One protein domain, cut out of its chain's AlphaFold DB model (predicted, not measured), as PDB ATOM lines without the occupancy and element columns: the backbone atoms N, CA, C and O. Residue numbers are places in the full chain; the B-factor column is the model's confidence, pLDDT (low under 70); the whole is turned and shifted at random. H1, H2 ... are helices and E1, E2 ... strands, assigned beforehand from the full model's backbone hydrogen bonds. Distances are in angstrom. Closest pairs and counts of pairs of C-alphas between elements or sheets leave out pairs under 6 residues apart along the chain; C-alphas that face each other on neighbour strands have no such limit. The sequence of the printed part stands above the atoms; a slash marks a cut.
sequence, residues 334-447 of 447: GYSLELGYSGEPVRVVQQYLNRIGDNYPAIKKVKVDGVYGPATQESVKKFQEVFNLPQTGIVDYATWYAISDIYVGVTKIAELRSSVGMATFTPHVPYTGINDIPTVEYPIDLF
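What this domain is: This is residues 334 to 447 of the 447 residues of the protein "Putative peptidoglycan binding domain-containing protein" of Clostridium collagenovorans DSM 3089 (UniProt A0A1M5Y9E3). A small head of three helices, H1, H2 and H3, sits at one end of a long arm, in which the short helix H4 leads on to the hairpin of E1 and E2 and its long loop. H1 packs on both H2 and H3, and residues 430 to 436 of the loop stick out free. The printed part has 114 residues, with four named helices and then two named strands, E1 and E2, antiparallel; the class is mostly helix, though under half of the residues are in named elements. The whole is extended, with a radius of gyration of the C-alphas of 21.0 A and spans of 69 by 26 by 22 A, the arm making the length.

How they stand to each other: H1, residues 344 to 356, touches H2, residues 374 to 386, with residues 350 to 353 alone; the closest C-alphas, of Gln 350 and Thr 376, are 7.0 A apart. H1 touches H3, residues 397 to 411, at a steep tilt of 46 degrees, closest at the C-alphas of Tyr 352 and Tyr 407, 5.8 A. H4, residues 413 to 418, is apart from H1 and H2. E1, residues 422 to 425, and E2, residues 440 to 443, form an antiparallel hairpin, with N 423 and O 442 within hydrogen-bond range at 2.8 A. In H1, H2, H3 and H4 every O i to N i+4 pair is within hydrogen-bond range.

Where its parts are: H1 begins at C-alpha 344 (196.200, 196.740, 188.006) and is 18.3 A long, H2 18.4 A and H3 21.4 A. E2 ends at C-alpha 443 (207.750, 218.878, 176.613).

The domain as a whole: The C-alphas farthest apart, of Pro 374 and Gly 433, are 68.9 A apart. The printed part has no cut. The links H1 to H2 and E1 to E2 are long. The model's pLDDT is under 70 at residues 413 to 423, 434 to 435 and 441 to 447.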
ATOM      1  N   GLY A 334     199.611 201.931 198.176       91.62
ATOM      2  CA  GLY A 334     199.296 202.118 199.596       91.62
ATOM      3  C   GLY A 334     199.114 200.817 200.383       91.62
ATOM      4  O   GLY A 334     198.874 200.873 201.584       91.62
ATOM      5  N   TYR A 335     199.264 199.657 199.740       94.31
ATOM      6  CA  TYR A 335     199.186 198.333 200.358       94.31
ATOM      7  C   TYR A 335     200.132 197.347 199.662       94.31
ATOM      8  O   TYR A 335     200.422 197.499 198.474       94.31
ATOM      9  N   SER A 336     200.603 196.342 200.403       96.38
ATOM     10  CA  SER A 336     201.540 195.342 199.882       96.38
ATOM     11  C   SER A 336     200.835 194.344 198.962       96.38
ATOM     12  O   SER A 336     199.663 194.037 199.176       96.38
ATOM     13  N   LEU A 337     201.534 193.818 197.952       97.56
ATOM     14  CA  LEU A 337     201.008 192.772 197.064       97.56
ATOM     15  C   LEU A 337     201.574 191.404 197.448       97.56
ATOM     16  O   LEU A 337     202.792 191.220 197.473       97.56
ATOM     17  N   GLU A 338     200.686 190.447 197.690       96.62
ATOM     18  CA  GLU A 338     201.017 189.082 198.106       96.62
ATOM     19  C   GLU A 338     200.071 188.051 197.470       96.62
ATOM     20  O   GLU A 338     199.189 188.398 196.678       96.62
ATOM     21  N   LEU A 339     200.268 186.764 197.772       97.00
ATOM     22  CA  LEU A 339     199.483 185.676 197.184       97.00
ATOM     23  C   LEU A 339     197.972 185.910 197.297       97.00
ATOM     24  O   LEU A 339     197.437 186.168 198.370       97.00
ATOM     25  N   GLY A 340     197.278 185.760 196.167       94.06
ATOM     26  CA  GLY A 340     195.827 185.942 196.073       94.06
ATOM     27  C   GLY A 340     195.391 187.366 195.718       94.06
ATOM     28  O   GLY A 340     194.229 187.562 195.358       94.06
ATOM     29  N   TYR A 341     196.298 188.348 195.737       96.12
ATOM     30  CA  TYR A 341     195.986 189.708 195.299       96.12
ATOM     31  C   TYR A 341     195.832 189.759 193.779       96.12
ATOM     32  O   TYR A 341     196.442 188.986 193.037       96.12
ATOM     33  N   SER A 342     195.006 190.682 193.290       95.75
ATOM     34  CA  SER A 342     194.804 190.865 191.855       95.75
ATOM     35  C   SER A 342     194.466 192.308 191.496       95.75
ATOM     36  O   SER A 342     194.139 193.119 192.360       95.75
ATOM     37  N   GLY A 343     194.564 192.634 190.210       95.12
ATOM     38  CA  GLY A 343     194.227 193.940 189.659       95.12
ATOM     39  C   GLY A 343     195.412 194.644 189.006       95.12
ATOM     40  O   GLY A 343     196.452 194.047 188.716       95.12
ATOM     41  N   GLU A 344     195.233 195.937 188.753       95.94
ATOM     42  CA  GLU A 344     196.200 196.740 188.006       95.94
ATOM     43  C   GLU A 344     197.585 196.830 188.674       95.94
ATOM     44  O   GLU A 344     198.574 196.638 187.968       95.94
ATOM     45  N   PRO A 345     197.722 197.008 190.006       95.50
ATOM     46  CA  PRO A 345     199.045 197.042 190.635       95.50
ATOM     47  C   PRO A 345     199.854 195.754 190.430       95.50
ATOM     48  O   PRO A 345     201.059 195.808 190.191       95.50
ATOM     49  N   VAL A 346     199.191 194.591 190.451       97.88
ATOM     50  CA  VAL A 346     199.837 193.301 190.169       97.88
ATOM     51  C   VAL A 346     200.269 193.224 188.707       97.88
ATOM     52  O   VAL A 346     201.386 192.796 188.419       97.88
ATOM     53  N   ARG A 347     199.415 193.676 187.778       97.06
ATOM     54  CA  ARG A 347     199.733 193.719 186.344       97.06
ATOM     55  C   ARG A 347     200.973 194.576 186.075       97.06
ATOM     56  O   ARG A 347     201.846 194.137 185.331       97.06
ATOM     57  N   VAL A 348     201.074 195.742 186.717       96.06
ATOM     58  CA  VAL A 348     202.240 196.639 186.634       96.06
ATOM     59  C   VAL A 348     203.511 195.928 187.101       96.06
ATOM     60  O   VAL A 348     204.495 195.891 186.365       96.06
ATOM     61  N   VAL A 349     203.485 195.290 188.276       97.69
ATOM     62  CA  VAL A 349     204.640 194.537 188.793       97.69
ATOM     63  C   VAL A 349     205.054 193.418 187.840       97.69
ATOM     64  O   VAL A 349     206.235 193.289 187.528       97.69
ATOM     65  N   GLN A 350     204.104 192.628 187.335       98.31
ATOM     66  CA  GLN A 350     204.391 191.546 186.387       98.31
ATOM     67  C   GLN A 350     205.038 192.072 185.093       98.31
ATOM     68  O   GLN A 350     205.986 191.470 184.591       98.31
ATOM     69  N   GLN A 351     204.570 193.208 184.563       97.75
ATOM     70  CA  GLN A 351     205.173 193.855 183.390       97.75
ATOM     71  C   GLN A 351     206.606 194.313 183.667       97.75
ATOM     72  O   GLN A 351     207.499 194.055 182.857       97.75
ATOM     73  N   TYR A 352     206.832 194.965 184.808       97.56
ATOM     74  CA  TYR A 352     208.153 195.466 185.175       97.56
ATOM     75  C   TYR A 352     209.133 194.318 185.400       97.56
ATOM     76  O   TYR A 352     210.203 194.325 184.798       97.56
ATOM     77  N   LEU A 353     208.748 193.286 186.160       98.00
ATOM     78  CA  LEU A 353     209.567 192.088 186.364       98.00
ATOM     79  C   LEU A 353     209.937 191.420 185.040       98.00
ATOM     80  O   LEU A 353     211.094 191.064 184.844       98.00
ATOM     81  N   ASN A 354     208.992 191.304 184.102       97.62
ATOM     82  CA  ASN A 354     209.274 190.712 182.796       97.62
ATOM     83  C   ASN A 354     210.296 191.512 181.992       97.62
ATOM     84  O   ASN A 354     211.164 190.911 181.362       97.62
ATOM     85  N   ARG A 355     210.196 192.848 182.015       95.69
ATOM     86  CA  ARG A 355     211.146 193.726 181.325       95.69
ATOM     87  C   ARG A 355     212.520 193.703 181.989       95.69
ATOM     88  O   ARG A 355     213.525 193.700 181.288       95.69
ATOM     89  N   ILE A 356     212.569 193.683 183.319       96.00
ATOM     90  CA  ILE A 356     213.814 193.552 184.088       96.00
ATOM     91  C   ILE A 356     214.466 192.197 183.787       96.00
ATOM     92  O   ILE A 356     215.666 192.142 183.538       96.00
ATOM     93  N   GLY A 357     213.673 191.126 183.701       95.94
ATOM     94  CA  GLY A 357     214.129 189.778 183.362       95.94
ATOM     95  C   GLY A 357     214.765 189.637 181.972       95.94
ATOM     96  O   GLY A 357     215.460 188.654 181.732       95.94
ATOM     97  N   ASP A 358     214.589 190.608 181.065       93.50
ATOM     98  CA  ASP A 358     215.350 190.662 179.805       93.50
ATOM     99  C   ASP A 358     216.846 190.916 180.044       93.50
ATOM    100  O   ASP A 358     217.685 190.423 179.295       93.50
ATOM    101  N   ASN A 359     217.172 191.690 181.083       93.81
ATOM    102  CA  ASN A 359     218.538 192.035 181.474       93.81
ATOM    103  C   ASN A 359     219.049 191.188 182.648       93.81
ATOM    104  O   ASN A 359     220.255 191.047 182.798       93.81
ATOM    105  N   TYR A 360     218.144 190.616 183.447       95.38
ATOM    106  CA  TYR A 360     218.444 189.783 184.613       95.38
ATOM    107  C   TYR A 360     217.797 188.397 184.462       95.38
ATOM    108  O   TYR A 360     216.734 188.151 185.041       95.38
ATOM    109  N   PRO A 361     218.410 187.458 183.714       92.00
ATOM    110  CA  PRO A 361     217.788 186.175 183.359       92.00
ATOM    111  C   PRO A 361     217.412 185.290 184.554       92.00
ATOM    112  O   PRO A 361     216.570 184.397 184.433       92.00
ATOM    113  N   ALA A 362     218.024 185.528 185.720       93.00
ATOM    114  CA  ALA A 362     217.667 184.853 186.962       93.00
ATOM    115  C   ALA A 362     216.226 185.174 187.412       93.00
ATOM    116  O   ALA A 362     215.581 184.337 188.045       93.00
ATOM    117  N   ILE A 363     215.707 186.354 187.060       96.62
ATOM    118  CA  ILE A 363     214.343 186.798 187.356       96.62
ATOM    119  C   ILE A 363     213.423 186.263 186.257       96.62
ATOM    120  O   ILE A 363     213.298 186.828 185.169       96.62
ATOM    121  N   LYS A 364     212.795 185.119 186.534       95.69
ATOM    122  CA  LYS A 364     211.949 184.421 185.562       95.69
ATOM    123  C   LYS A 364     210.724 185.252 185.200       95.69
ATOM    124  O   LYS A 364     209.983 185.693 186.070       95.69
ATOM    125  N   LYS A 365     210.459 185.362 183.898       96.94
ATOM    126  CA  LYS A 365     209.248 186.006 183.391       96.94
ATOM    127  C   LYS A 365     207.991 185.273 183.855       96.94
ATOM    128  O   LYS A 365     207.945 184.043 183.901       96.94
ATOM    129  N   VAL A 366     206.954 186.047 184.129       97.56
ATOM    130  CA  VAL A 366     205.648 185.593 184.599       97.56
ATOM    131  C   VAL A 366     204.551 186.010 183.627       97.56
ATOM    132  O   VAL A 366     204.704 186.924 182.814       97.56
ATOM    133  N   LYS A 367     203.407 185.333 183.694       97.12
ATOM    134  CA  LYS A 367     202.231 185.730 182.924       97.12
ATOM    135  C   LYS A 367     201.706 187.072 183.446       97.12
ATOM    136  O   LYS A 367     201.578 187.254 184.648       97.12
ATOM    137  N   VAL A 368     201.383 187.989 182.534       97.81
ATOM    138  CA  VAL A 368     200.819 189.310 182.855       97.81
ATOM    139  C   VAL A 368     199.289 189.232 182.845       97.81
ATOM    140  O   VAL A 368     198.619 189.710 181.927       97.81
ATOM    141  N   ASP A 369     198.714 188.553 183.832       96.69
ATOM    142  CA  ASP A 369     197.260 188.417 183.984       96.69
ATOM    143  C   ASP A 369     196.673 189.264 185.115       96.69
ATOM    144  O   ASP A 369     195.451 189.348 185.235       96.69
ATOM    145  N   GLY A 370     197.519 189.963 185.874       96.69
ATOM    146  CA  GLY A 370     197.100 190.765 187.013       96.69
ATOM    147  C   GLY A 370     196.694 189.923 188.220       96.69
ATOM    148  O   GLY A 370     195.979 190.441 189.067       96.69
ATOM    149  N   VAL A 371     197.114 188.654 188.308       98.25
ATOM    150  CA  VAL A 371     196.884 187.774 189.465       98.25
ATOM    151  C   VAL A 371     198.213 187.421 190.127       98.25
ATOM    152  O   VAL A 371     199.116 186.877 189.493       98.25
ATOM    153  N   TYR A 372     198.334 187.700 191.422       97.88
ATOM    154  CA  TYR A 372     199.543 187.439 192.193       97.88
ATOM    155  C   TYR A 372     199.547 185.975 192.645       97.88
ATOM    156  O   TYR A 372     199.121 185.624 193.748       97.88
ATOM    157  N   GLY A 373     199.958 185.094 191.734       98.06
ATOM    158  CA  GLY A 373     200.093 183.658 191.983       98.06
ATOM    159  C   GLY A 373     201.505 183.244 192.424       98.06
ATOM    160  O   GLY A 373     202.416 184.075 192.448       98.06
ATOM    161  N   PRO A 374     201.730 181.939 192.684       98.25
ATOM    162  CA  PRO A 374     203.032 181.410 193.109       98.25
ATOM    163  C   PRO A 374     204.192 181.776 192.174       98.25
ATOM    164  O   PRO A 374     205.280 182.096 192.632       98.25
ATOM    165  N   ALA A 375     203.957 181.811 190.859       97.94
ATOM    166  CA  ALA A 375     204.983 182.220 189.899       97.94
ATOM    167  C   ALA A 375     205.413 183.690 190.078       97.94
ATOM    168  O   ALA A 375     206.598 183.998 189.967       97.94
ATOM    169  N   THR A 376     204.470 184.593 190.373       98.44
ATOM    170  CA  THR A 376     204.774 186.005 190.657       98.44
ATOM    171  C   THR A 376     205.521 186.146 191.976       98.44
ATOM    172  O   THR A 376     206.528 186.846 192.005       98.44
ATOM    173  N   GLN A 377     205.098 185.430 193.020       98.50
ATOM    174  CA  GLN A 377     205.794 185.417 194.308       98.50
ATOM    175  C   GLN A 377     207.257 184.974 194.165       98.50
ATOM    176  O   GLN A 377     208.155 185.663 194.643       98.50
ATOM    177  N   GLU A 378     207.513 183.867 193.462       98.31
ATOM    178  CA  GLU A 378     208.874 183.364 193.226       98.31
ATOM    179  C   GLU A 378     209.718 184.353 192.410       98.31
ATOM    180  O   GLU A 378     210.881 184.599 192.729       98.31
ATOM    181  N   SER A 379     209.131 184.985 191.386       98.31
ATOM    182  CA  SER A 379     209.820 186.029 190.617       98.31
ATOM    183  C   SER A 379     210.151 187.258 191.467       98.31
ATOM    184  O   SER A 379     211.229 187.826 191.297       98.31
ATOM    185  N   VAL A 380     209.255 187.675 192.368       98.56
ATOM    186  CA  VAL A 380     209.491 188.794 193.293       98.56
ATOM    187  C   VAL A 380     210.566 188.436 194.307       98.56
ATOM    188  O   VAL A 380     211.477 189.227 194.524       98.56
ATOM    189  N   LYS A 381     210.522 187.229 194.871       98.31
ATOM    190  CA  LYS A 381     211.544 186.748 195.801       98.31
ATOM    191  C   LYS A 381     212.928 186.727 195.152       98.31
ATOM    192  O   LYS A 381     213.902 187.161 195.761       98.31
ATOM    193  N   LYS A 382     213.009 186.296 193.888       97.88
ATOM    194  CA  LYS A 382     214.266 186.314 193.134       97.88
ATOM    195  C   LYS A 382     214.733 187.729 192.792       97.88
ATOM    196  O   LYS A 382     215.926 187.997 192.862       97.88
ATOM    197  N   PHE A 383     213.811 188.638 192.468       98.19
ATOM    198  CA  PHE A 383     214.126 190.063 192.334       98.19
ATOM    199  C   PHE A 383     214.716 190.617 193.640       98.19
ATOM    200  O   PHE A 383     215.772 191.241 193.616       98.19
ATOM    201  N   GLN A 384     214.082 190.342 194.783       98.12
ATOM    202  CA  GLN A 384     214.560 190.791 196.091       98.12
ATOM    203  C   GLN A 384     215.969 190.268 196.393       98.12
ATOM    204  O   GLN A 384     216.822 191.041 196.812       98.12
ATOM    205  N   GLU A 385     216.243 188.994 196.103       95.31
ATOM    206  CA  GLU A 385     217.580 188.407 196.239       95.31
ATOM    207  C   GLU A 385     218.632 189.151 195.394       95.31
ATOM    208  O   GLU A 385     219.670 189.546 195.923       95.31
ATOM    209  N   VAL A 386     218.355 189.380 194.103       94.56
ATOM    210  CA  VAL A 386     219.284 190.060 193.177       94.56
ATOM    211  C   VAL A 386     219.578 191.495 193.627       94.56
ATOM    212  O   VAL A 386     220.715 191.951 193.549       94.56
ATOM    213  N   PHE A 387     218.577 192.213 194.139       94.88
ATOM    214  CA  PHE A 387     218.713 193.625 194.513       94.88
ATOM    215  C   PHE A 387     218.921 193.865 196.015       94.88
ATOM    216  O   PHE A 387     218.757 194.992 196.475       94.88
ATOM    217  N   ASN A 388     219.352 192.843 196.764       93.69
ATOM    218  CA  ASN A 388     219.696 192.932 198.195       93.69
ATOM    219  C   ASN A 388     218.548 193.411 199.096       93.69
ATOM    220  O   ASN A 388     218.767 194.133 200.067       93.69
ATOM    221  N   LEU A 389     217.321 193.017 198.772       95.44
ATOM    222  CA  LEU A 389     216.142 193.271 199.591       95.44
ATOM    223  C   LEU A 389     215.792 192.032 200.431       95.44
ATOM    224  O   LEU A 389     216.138 190.905 200.052       95.44
ATOM    225  N   PRO A 390     215.042 192.198 201.535       94.94
ATOM    226  CA  PRO A 390     214.462 191.072 202.258       94.94
ATOM    227  C   PRO A 390     213.633 190.169 201.329       94.94
ATOM    228  O   PRO A 390     212.713 190.627 200.658       94.94
ATOM    229  N   GLN A 391     213.948 188.872 201.299       96.75
ATOM    230  CA  GLN A 391     213.373 187.893 200.363       96.75
ATOM    231  C   GLN A 391     212.001 187.366 200.825       96.75
ATOM    232  O   GLN A 391     211.804 186.163 201.018       96.75
ATOM    233  N   THR A 392     211.052 188.273 201.040       97.69
ATOM    234  CA  THR A 392     209.703 187.968 201.545       97.69
ATOM    235  C   THR A 392     208.788 187.369 200.477       97.69
ATOM    236  O   THR A 392     207.809 186.703 200.806       97.69
ATOM    237  N   GLY A 393     209.076 187.612 199.194       97.88
ATOM    238  CA  GLY A 393     208.145 187.347 198.099       97.88
ATOM    239  C   GLY A 393     206.899 188.241 198.147       97.88
ATOM    240  O   GLY A 393     205.909 187.924 197.502       97.88
ATOM    241  N   ILE A 394     206.921 189.323 198.926       98.38
ATOM    242  CA  ILE A 394     205.837 190.302 199.049       98.38
ATOM    243  C   ILE A 394     206.320 191.610 198.432       98.38
ATOM    244  O   ILE A 394     207.424 192.064 198.724       98.38
ATOM    245  N   VAL A 395     205.494 192.241 197.596       98.31
ATOM    246  CA  VAL A 395     205.794 193.584 197.081       98.31
ATOM    247  C   VAL A 395     205.271 194.612 198.071       98.31
ATOM    248  O   VAL A 395     204.137 195.074 197.959       98.31
ATOM    249  N   ASP A 396     206.094 194.928 199.060       97.31
ATOM    250  CA  ASP A 396     205.876 196.027 199.994       97.31
ATOM    251  C   ASP A 396     206.319 197.379 199.402       97.31
ATOM    252  O   ASP A 396     206.642 197.495 198.214       97.31
ATOM    253  N   TYR A 397     206.315 198.419 200.238       95.50
ATOM    254  CA  TYR A 397     206.719 199.771 199.859       95.50
ATOM    255  C   TYR A 397     208.133 199.798 199.251       95.50
ATOM    256  O   TYR A 397     208.310 200.274 198.128       95.50
ATOM    257  N   ALA A 398     209.124 199.238 199.949       96.44
ATOM    258  CA  ALA A 398     210.513 199.210 199.496       96.44
ATOM    259  C   ALA A 398     210.662 198.430 198.178       96.44
ATOM    260  O   ALA A 398     211.272 198.919 197.222       96.44
ATOM    261  N   THR A 399     210.035 197.253 198.089       97.94
ATOM    262  CA  THR A 399     210.094 196.386 196.906       97.94
ATOM    263  C   THR A 399     209.433 197.040 195.691       97.94
ATOM    264  O   THR A 399     209.985 196.974 194.593       97.94
ATOM    265  N   TRP A 400     208.294 197.722 195.852       97.81
ATOM    266  CA  TRP A 400     207.624 198.430 194.752       97.81
ATOM    267  C   TRP A 400     208.522 199.489 194.111       97.81
ATOM    268  O   TRP A 400     208.654 199.550 192.881       97.81
ATOM    269  N   TYR A 401     209.140 200.334 194.941       96.44
ATOM    270  CA  TYR A 401     210.012 201.396 194.449       96.44
ATOM    271  C   TYR A 401     211.310 200.837 193.881       96.44
ATOM    272  O   TYR A 401     211.728 201.292 192.824       96.44
ATOM    273  N   ALA A 402     211.888 199.797 194.486       96.25
ATOM    274  CA  ALA A 402     213.041 199.117 193.909       96.25
ATOM    275  C   ALA A 402     212.736 198.538 192.514       96.25
ATOM    276  O   ALA A 402     213.481 198.804 191.575       96.25
ATOM    277  N   ILE A 403     211.618 197.820 192.332       97.19
ATOM    278  CA  ILE A 403     211.205 197.319 191.006       97.19
ATOM    279  C   ILE A 403     211.045 198.488 190.024       97.19
ATOM    280  O   ILE A 403     211.498 198.401 188.883       97.19
ATOM    281  N   SER A 404     210.426 199.587 190.460       94.69
ATOM    282  CA  SER A 404     210.210 200.770 189.621       94.69
ATOM    283  C   SER A 404     211.522 201.438 189.196       94.69
ATOM    284  O   SER A 404     211.675 201.774 188.022       94.69
ATOM    285  N   ASP A 405     212.481 201.593 190.109       92.56
ATOM    286  CA  ASP A 405     213.783 202.207 189.830       92.56
ATOM    287  C   ASP A 405     214.606 201.368 188.858       92.56
ATOM    288  O   ASP A 405     215.135 201.895 187.877       92.56
ATOM    289  N   ILE A 406     214.667 200.052 189.088       94.00
ATOM    290  CA  ILE A 406     215.367 199.129 188.194       94.00
ATOM    291  C   ILE A 406     214.688 199.112 186.825       94.00
ATOM    292  O   ILE A 406     215.378 199.194 185.813       94.00
ATOM    293  N   TYR A 407     213.352 199.086 186.766       93.88
ATOM    294  CA  TYR A 407     212.612 199.176 185.507       93.88
ATOM    295  C   TYR A 407     212.974 200.444 184.719       93.88
ATOM    296  O   TYR A 407     213.336 200.351 183.543       93.88
ATOM    297  N   VAL A 408     212.937 201.623 185.349       89.88
ATOM    298  CA  VAL A 408     213.340 202.897 184.717       89.88
ATOM    299  C   VAL A 408     214.808 202.848 184.282       89.88
ATOM    300  O   VAL A 408     215.167 203.311 183.197       89.88
ATOM    301  N   GLY A 409     215.642 202.237 185.114       88.38
ATOM    302  CA  GLY A 409     217.059 202.010 184.917       88.38
ATOM    303  C   GLY A 409     217.441 201.191 183.688       88.38
ATOM    304  O   GLY A 409     218.311 201.592 182.918       88.38
ATOM    305  N   VAL A 410     216.794 200.040 183.495       89.62
ATOM    306  CA  VAL A 410     217.069 199.122 182.372       89.62
ATOM    307  C   VAL A 410     216.389 199.553 181.074       89.62
ATOM    308  O   VAL A 410     216.783 199.130 179.988       89.62
ATOM    309  N   THR A 411     215.352 200.386 181.165       84.81
ATOM    310  CA  THR A 411     214.631 200.917 180.001       84.81
ATOM    311  C   THR A 411     215.192 202.243 179.499       84.81
ATOM    312  O   THR A 411     214.790 202.677 178.421       84.81
ATOM    313  N   LYS A 412     216.101 202.889 180.250       73.56
ATOM    314  CA  LYS A 412     216.627 204.236 179.957       73.56
ATOM    315  C   LYS A 412     215.523 205.283 179.750       73.56
ATOM    316  O   LYS A 412     215.750 206.316 179.128       73.56
ATOM    317  N   ILE A 413     214.326 205.070 180.308       61.59
ATOM    318  CA  ILE A 413     213.206 206.018 180.175       61.59
ATOM    319  C   ILE A 413     213.575 207.391 180.757       61.59
ATOM    320  O   ILE A 413     213.127 208.410 180.241       61.59
ATOM    321  N   ALA A 414     214.430 207.440 181.780       53.28
ATOM    322  CA  ALA A 414     214.948 208.696 182.322       53.28
ATOM    323  C   ALA A 414     215.819 209.472 181.309       53.28
ATOM    324  O   ALA A 414     215.650 210.680 181.169       53.28
ATOM    325  N   GLU A 415     216.693 208.783 180.560       56.44
ATOM    326  CA  GLU A 415     217.497 209.379 179.477       56.44
ATOM    327  C   GLU A 415     216.610 209.827 178.305       56.44
ATOM    328  O   GLU A 415     216.825 210.885 177.721       56.44
ATOM    329  N   LEU A 416     215.565 209.052 177.991       52.59
ATOM    330  CA  LEU A 416     214.594 209.421 176.962       52.59
ATOM    331  C   LEU A 416     213.820 210.683 177.360       52.59
ATOM    332  O   LEU A 416     213.744 211.608 176.559       52.59
ATOM    333  N   ARG A 417     213.323 210.767 178.603       54.88
ATOM    334  CA  ARG A 417     212.618 211.946 179.140       54.88
ATOM    335  C   ARG A 417     213.489 213.201 179.148       54.88
ATOM    336  O   ARG A 417     212.983 214.273 178.842       54.88
ATOM    337  N   SER A 418     214.775 213.085 179.479       47.34
ATOM    338  CA  SER A 418     215.702 214.226 179.456       47.34
ATOM    339  C   SER A 418     216.141 214.623 178.042       47.34
ATOM    340  O   SER A 418     216.547 215.763 177.833       47.34
ATOM    341  N   SER A 419     216.021 213.714 177.068       47.75
ATOM    342  CA  SER A 419     216.241 213.983 175.641       47.75
ATOM    343  C   SER A 419     215.017 214.547 174.905       47.75
ATOM    344  O   SER A 419     215.138 214.928 173.738       47.75
ATOM    345  N   VAL A 420     213.847 214.622 175.560       46.84
ATOM    346  CA  VAL A 420     212.659 215.269 174.991       46.84
ATOM    347  C   VAL A 420     212.950 216.760 174.850       46.84
ATOM    348  O   VAL A 420     213.092 217.480 175.837       46.84
ATOM    349  N   GLY A 421     213.057 217.226 173.604       52.69
ATOM    350  CA  GLY A 421     213.167 218.649 173.312       52.69
ATOM    351  C   GLY A 421     211.973 219.409 173.890       52.69
ATOM    352  O   GLY A 421     210.836 218.937 173.839       52.69
ATOM    353  N   MET A 422     212.231 220.591 174.439       54.28
ATOM    354  CA  MET A 422     211.179 221.529 174.818       54.28
ATOM    355  C   MET A 422     210.696 222.243 173.555       54.28
ATOM    356  O   MET A 422     211.507 222.754 172.779       54.28
ATOM    357  N   ALA A 423     209.386 222.275 173.334       57.97
ATOM    358  CA  ALA A 423     208.770 223.135 172.338       57.97
ATOM    359  C   ALA A 423     208.230 224.395 173.013       57.97
ATOM    360  O   ALA A 423     207.773 224.376 174.153       57.97
ATOM    361  N   THR A 424     208.265 225.510 172.292       70.12
ATOM    362  CA  THR A 424     207.704 226.777 172.756       70.12
ATOM    363  C   THR A 424     206.325 226.960 172.137       70.12
ATOM    364  O   THR A 424     206.187 227.058 170.918       70.12
ATOM    365  N   PHE A 425     205.283 226.992 172.964       72.38
ATOM    366  CA  PHE A 425     203.950 227.389 172.540       72.38
ATOM    367  C   PHE A 425     203.889 228.912 172.507       72.38
ATOM    368  O   PHE A 425     204.008 229.570 173.542       72.38
ATOM    369  N   THR A 426     203.673 229.456 171.313       77.19
ATOM    370  CA  THR A 426     203.351 230.869 171.113       77.19
ATOM    371  C   THR A 426     201.868 230.955 170.746       77.19
ATOM    372  O   THR A 426     201.486 230.443 169.690       77.19
ATOM    373  N   PRO A 427     201.005 231.551 171.588       75.69
ATOM    374  CA  PRO A 427     199.587 231.679 171.289       75.69
ATOM    375  C   PRO A 427     199.367 232.521 170.028       75.69
ATOM    376  O   PRO A 427     200.089 233.483 169.760       75.69
ATOM    377  N   HIS A 428     198.335 232.176 169.257       74.38
ATOM    378  CA  HIS A 428     197.957 232.945 168.077       74.38
ATOM    379  C   HIS A 428     197.489 234.348 168.490       74.38
ATOM    380  O   HIS A 428     196.542 234.491 169.263       74.38
ATOM    381  N   VAL A 429     198.107 235.389 167.929       76.06
ATOM    382  CA  VAL A 429     197.697 236.786 168.133       76.06
ATOM    383  C   VAL A 429     196.875 237.279 166.939       76.06
ATOM    384  O   VAL A 429     197.333 237.187 165.802       76.06
ATOM    385  N   PRO A 430     195.659 237.810 167.158       70.00
ATOM    386  CA  PRO A 430     194.790 238.278 166.078       70.00
ATOM    387  C   PRO A 430     195.181 239.655 165.502       70.00
ATOM    388  O   PRO A 430     194.522 240.125 164.576       70.00
ATOM    389  N   TYR A 431     196.234 240.304 166.017       73.69
ATOM    390  CA  TYR A 431     196.658 241.652 165.621       73.69
ATOM    391  C   TYR A 431     198.151 241.700 165.266       73.69
ATOM    392  O   TYR A 431     198.984 241.112 165.953       73.69
ATOM    393  N   THR A 432     198.499 242.440 164.211       71.75
ATOM    394  CA  THR A 432     199.888 242.687 163.790       71.75
ATOM    395  C   THR A 432     200.530 243.803 164.621       71.75
ATOM    396  O   THR A 432     199.900 244.837 164.826       71.75
ATOM    397  N   GLY A 433     201.792 243.637 165.036       73.69
ATOM    398  CA  GLY A 433     202.576 244.681 165.724       73.69
ATOM    399  C   GLY A 433     202.676 244.553 167.249       73.69
ATOM    400  O   GLY A 433     203.152 245.482 167.898       73.69
ATOM    401  N   ILE A 434     202.247 243.427 167.828       68.88
ATOM    402  CA  ILE A 434     202.481 243.116 169.243       68.88
ATOM    403  C   ILE A 434     203.897 242.554 169.388       68.88
ATOM    404  O   ILE A 434     204.191 241.470 168.887       68.88
ATOM    405  N   ASN A 435     204.755 243.292 170.088       64.88
ATOM    406  CA  ASN A 435     206.012 242.777 170.620       64.88
ATOM    407  C   ASN A 435     205.728 242.253 172.043       64.88
ATOM    408  O   ASN A 435     204.895 242.836 172.731       64.88
ATOM    409  N   ASP A 436     206.375 241.157 172.452       71.88
ATOM    410  CA  ASP A 436     206.158 240.425 173.722       71.88
ATOM    411  C   ASP A 436     204.890 239.554 173.797       71.88
ATOM    412  O   ASP A 436     204.036 239.699 174.673       71.88
ATOM    413  N   ILE A 437     204.777 238.581 172.886       76.25
ATOM    414  CA  ILE A 437     203.778 237.510 173.004       76.25
ATOM    415  C   ILE A 437     204.248 236.531 174.097       76.25
ATOM    416  O   ILE A 437     205.351 235.996 173.973       76.25
ATOM    417  N   PRO A 438     203.446 236.263 175.146       72.06
ATOM    418  CA  PRO A 438     203.827 235.329 176.198       72.06
ATOM    419  C   PRO A 438     203.969 233.921 175.627       72.06
ATOM    420  O   PRO A 438     203.056 233.411 174.978       72.06
ATOM    421  N   THR A 439     205.108 233.293 175.886       76.31
ATOM    422  CA  THR A 439     205.396 231.926 175.466       76.31
ATOM    423  C   THR A 439     205.346 230.969 176.650       76.31
ATOM    424  O   THR A 439     205.632 231.342 177.788       76.31
ATOM    425  N   VAL A 440     204.969 229.720 176.384       74.12
ATOM    426  CA  VAL A 440     205.000 228.636 177.374       74.12
ATOM    427  C   VAL A 440     205.840 227.505 176.808       74.12
ATOM    428  O   VAL A 440     205.542 227.001 175.727       74.12
ATOM    429  N   GLU A 441     206.892 227.105 177.513       67.44
ATOM    430  CA  GLU A 441     207.635 225.902 177.146       67.44
ATOM    431  C   GLU A 441     206.881 224.652 177.606       67.44
ATOM    432  O   GLU A 441     206.383 224.592 178.731       67.44
ATOM    433  N   TYR A 442     206.800 223.648 176.737       63.28
ATOM    434  CA  TYR A 442     206.177 222.363 177.029       63.28
ATOM    435  C   TYR A 442     207.033 221.216 176.470       63.28
ATOM    436  O   TYR A 442     207.683 221.382 175.432       63.28
ATOM    437  N   PRO A 443     207.067 220.052 177.141       57.91
ATOM    438  CA  PRO A 443     207.750 218.878 176.613       57.91
ATOM    439  C   PRO A 443     207.059 218.410 175.327       57.91
ATOM    440  O   PRO A 443     205.831 218.362 175.260       57.91
ATOM    441  N   ILE A 444     207.834 218.064 174.297       62.19
ATOM    442  CA  ILE A 444     207.287 217.411 173.102       62.19
ATOM    443  C   ILE A 444     206.860 215.992 173.507       62.19
ATOM    444  O   ILE A 444     207.693 215.094 173.604       62.19
ATOM    445  N   ASP A 445     205.571 215.794 173.785       44.50
ATOM    446  CA  ASP A 445     205.044 214.482 174.163       44.50
ATOM    447  C   ASP A 445     205.335 213.438 173.067       44.50
ATOM    448  O   ASP A 445     204.960 213.596 171.901       44.50
ATOM    449  N   LEU A 446     206.007 212.350 173.455       39.03
ATOM    450  CA  LEU A 446     206.071 211.118 172.673       39.03
ATOM    451  C   LEU A 446     204.737 210.387 172.873       39.03
ATOM    452  O   LEU A 446     204.517 209.796 173.931       39.03
ATOM    453  N   PHE A 447     203.851 210.473 171.880       37.12
ATOM    454  CA  PHE A 447     202.702 209.570 171.764       37.12
ATOM    455  C   PHE A 447     203.148 208.136 171.473       37.12
ATOM    456  O   PHE A 447     204.070 207.966 170.637       37.12
TER     457      PHE A 447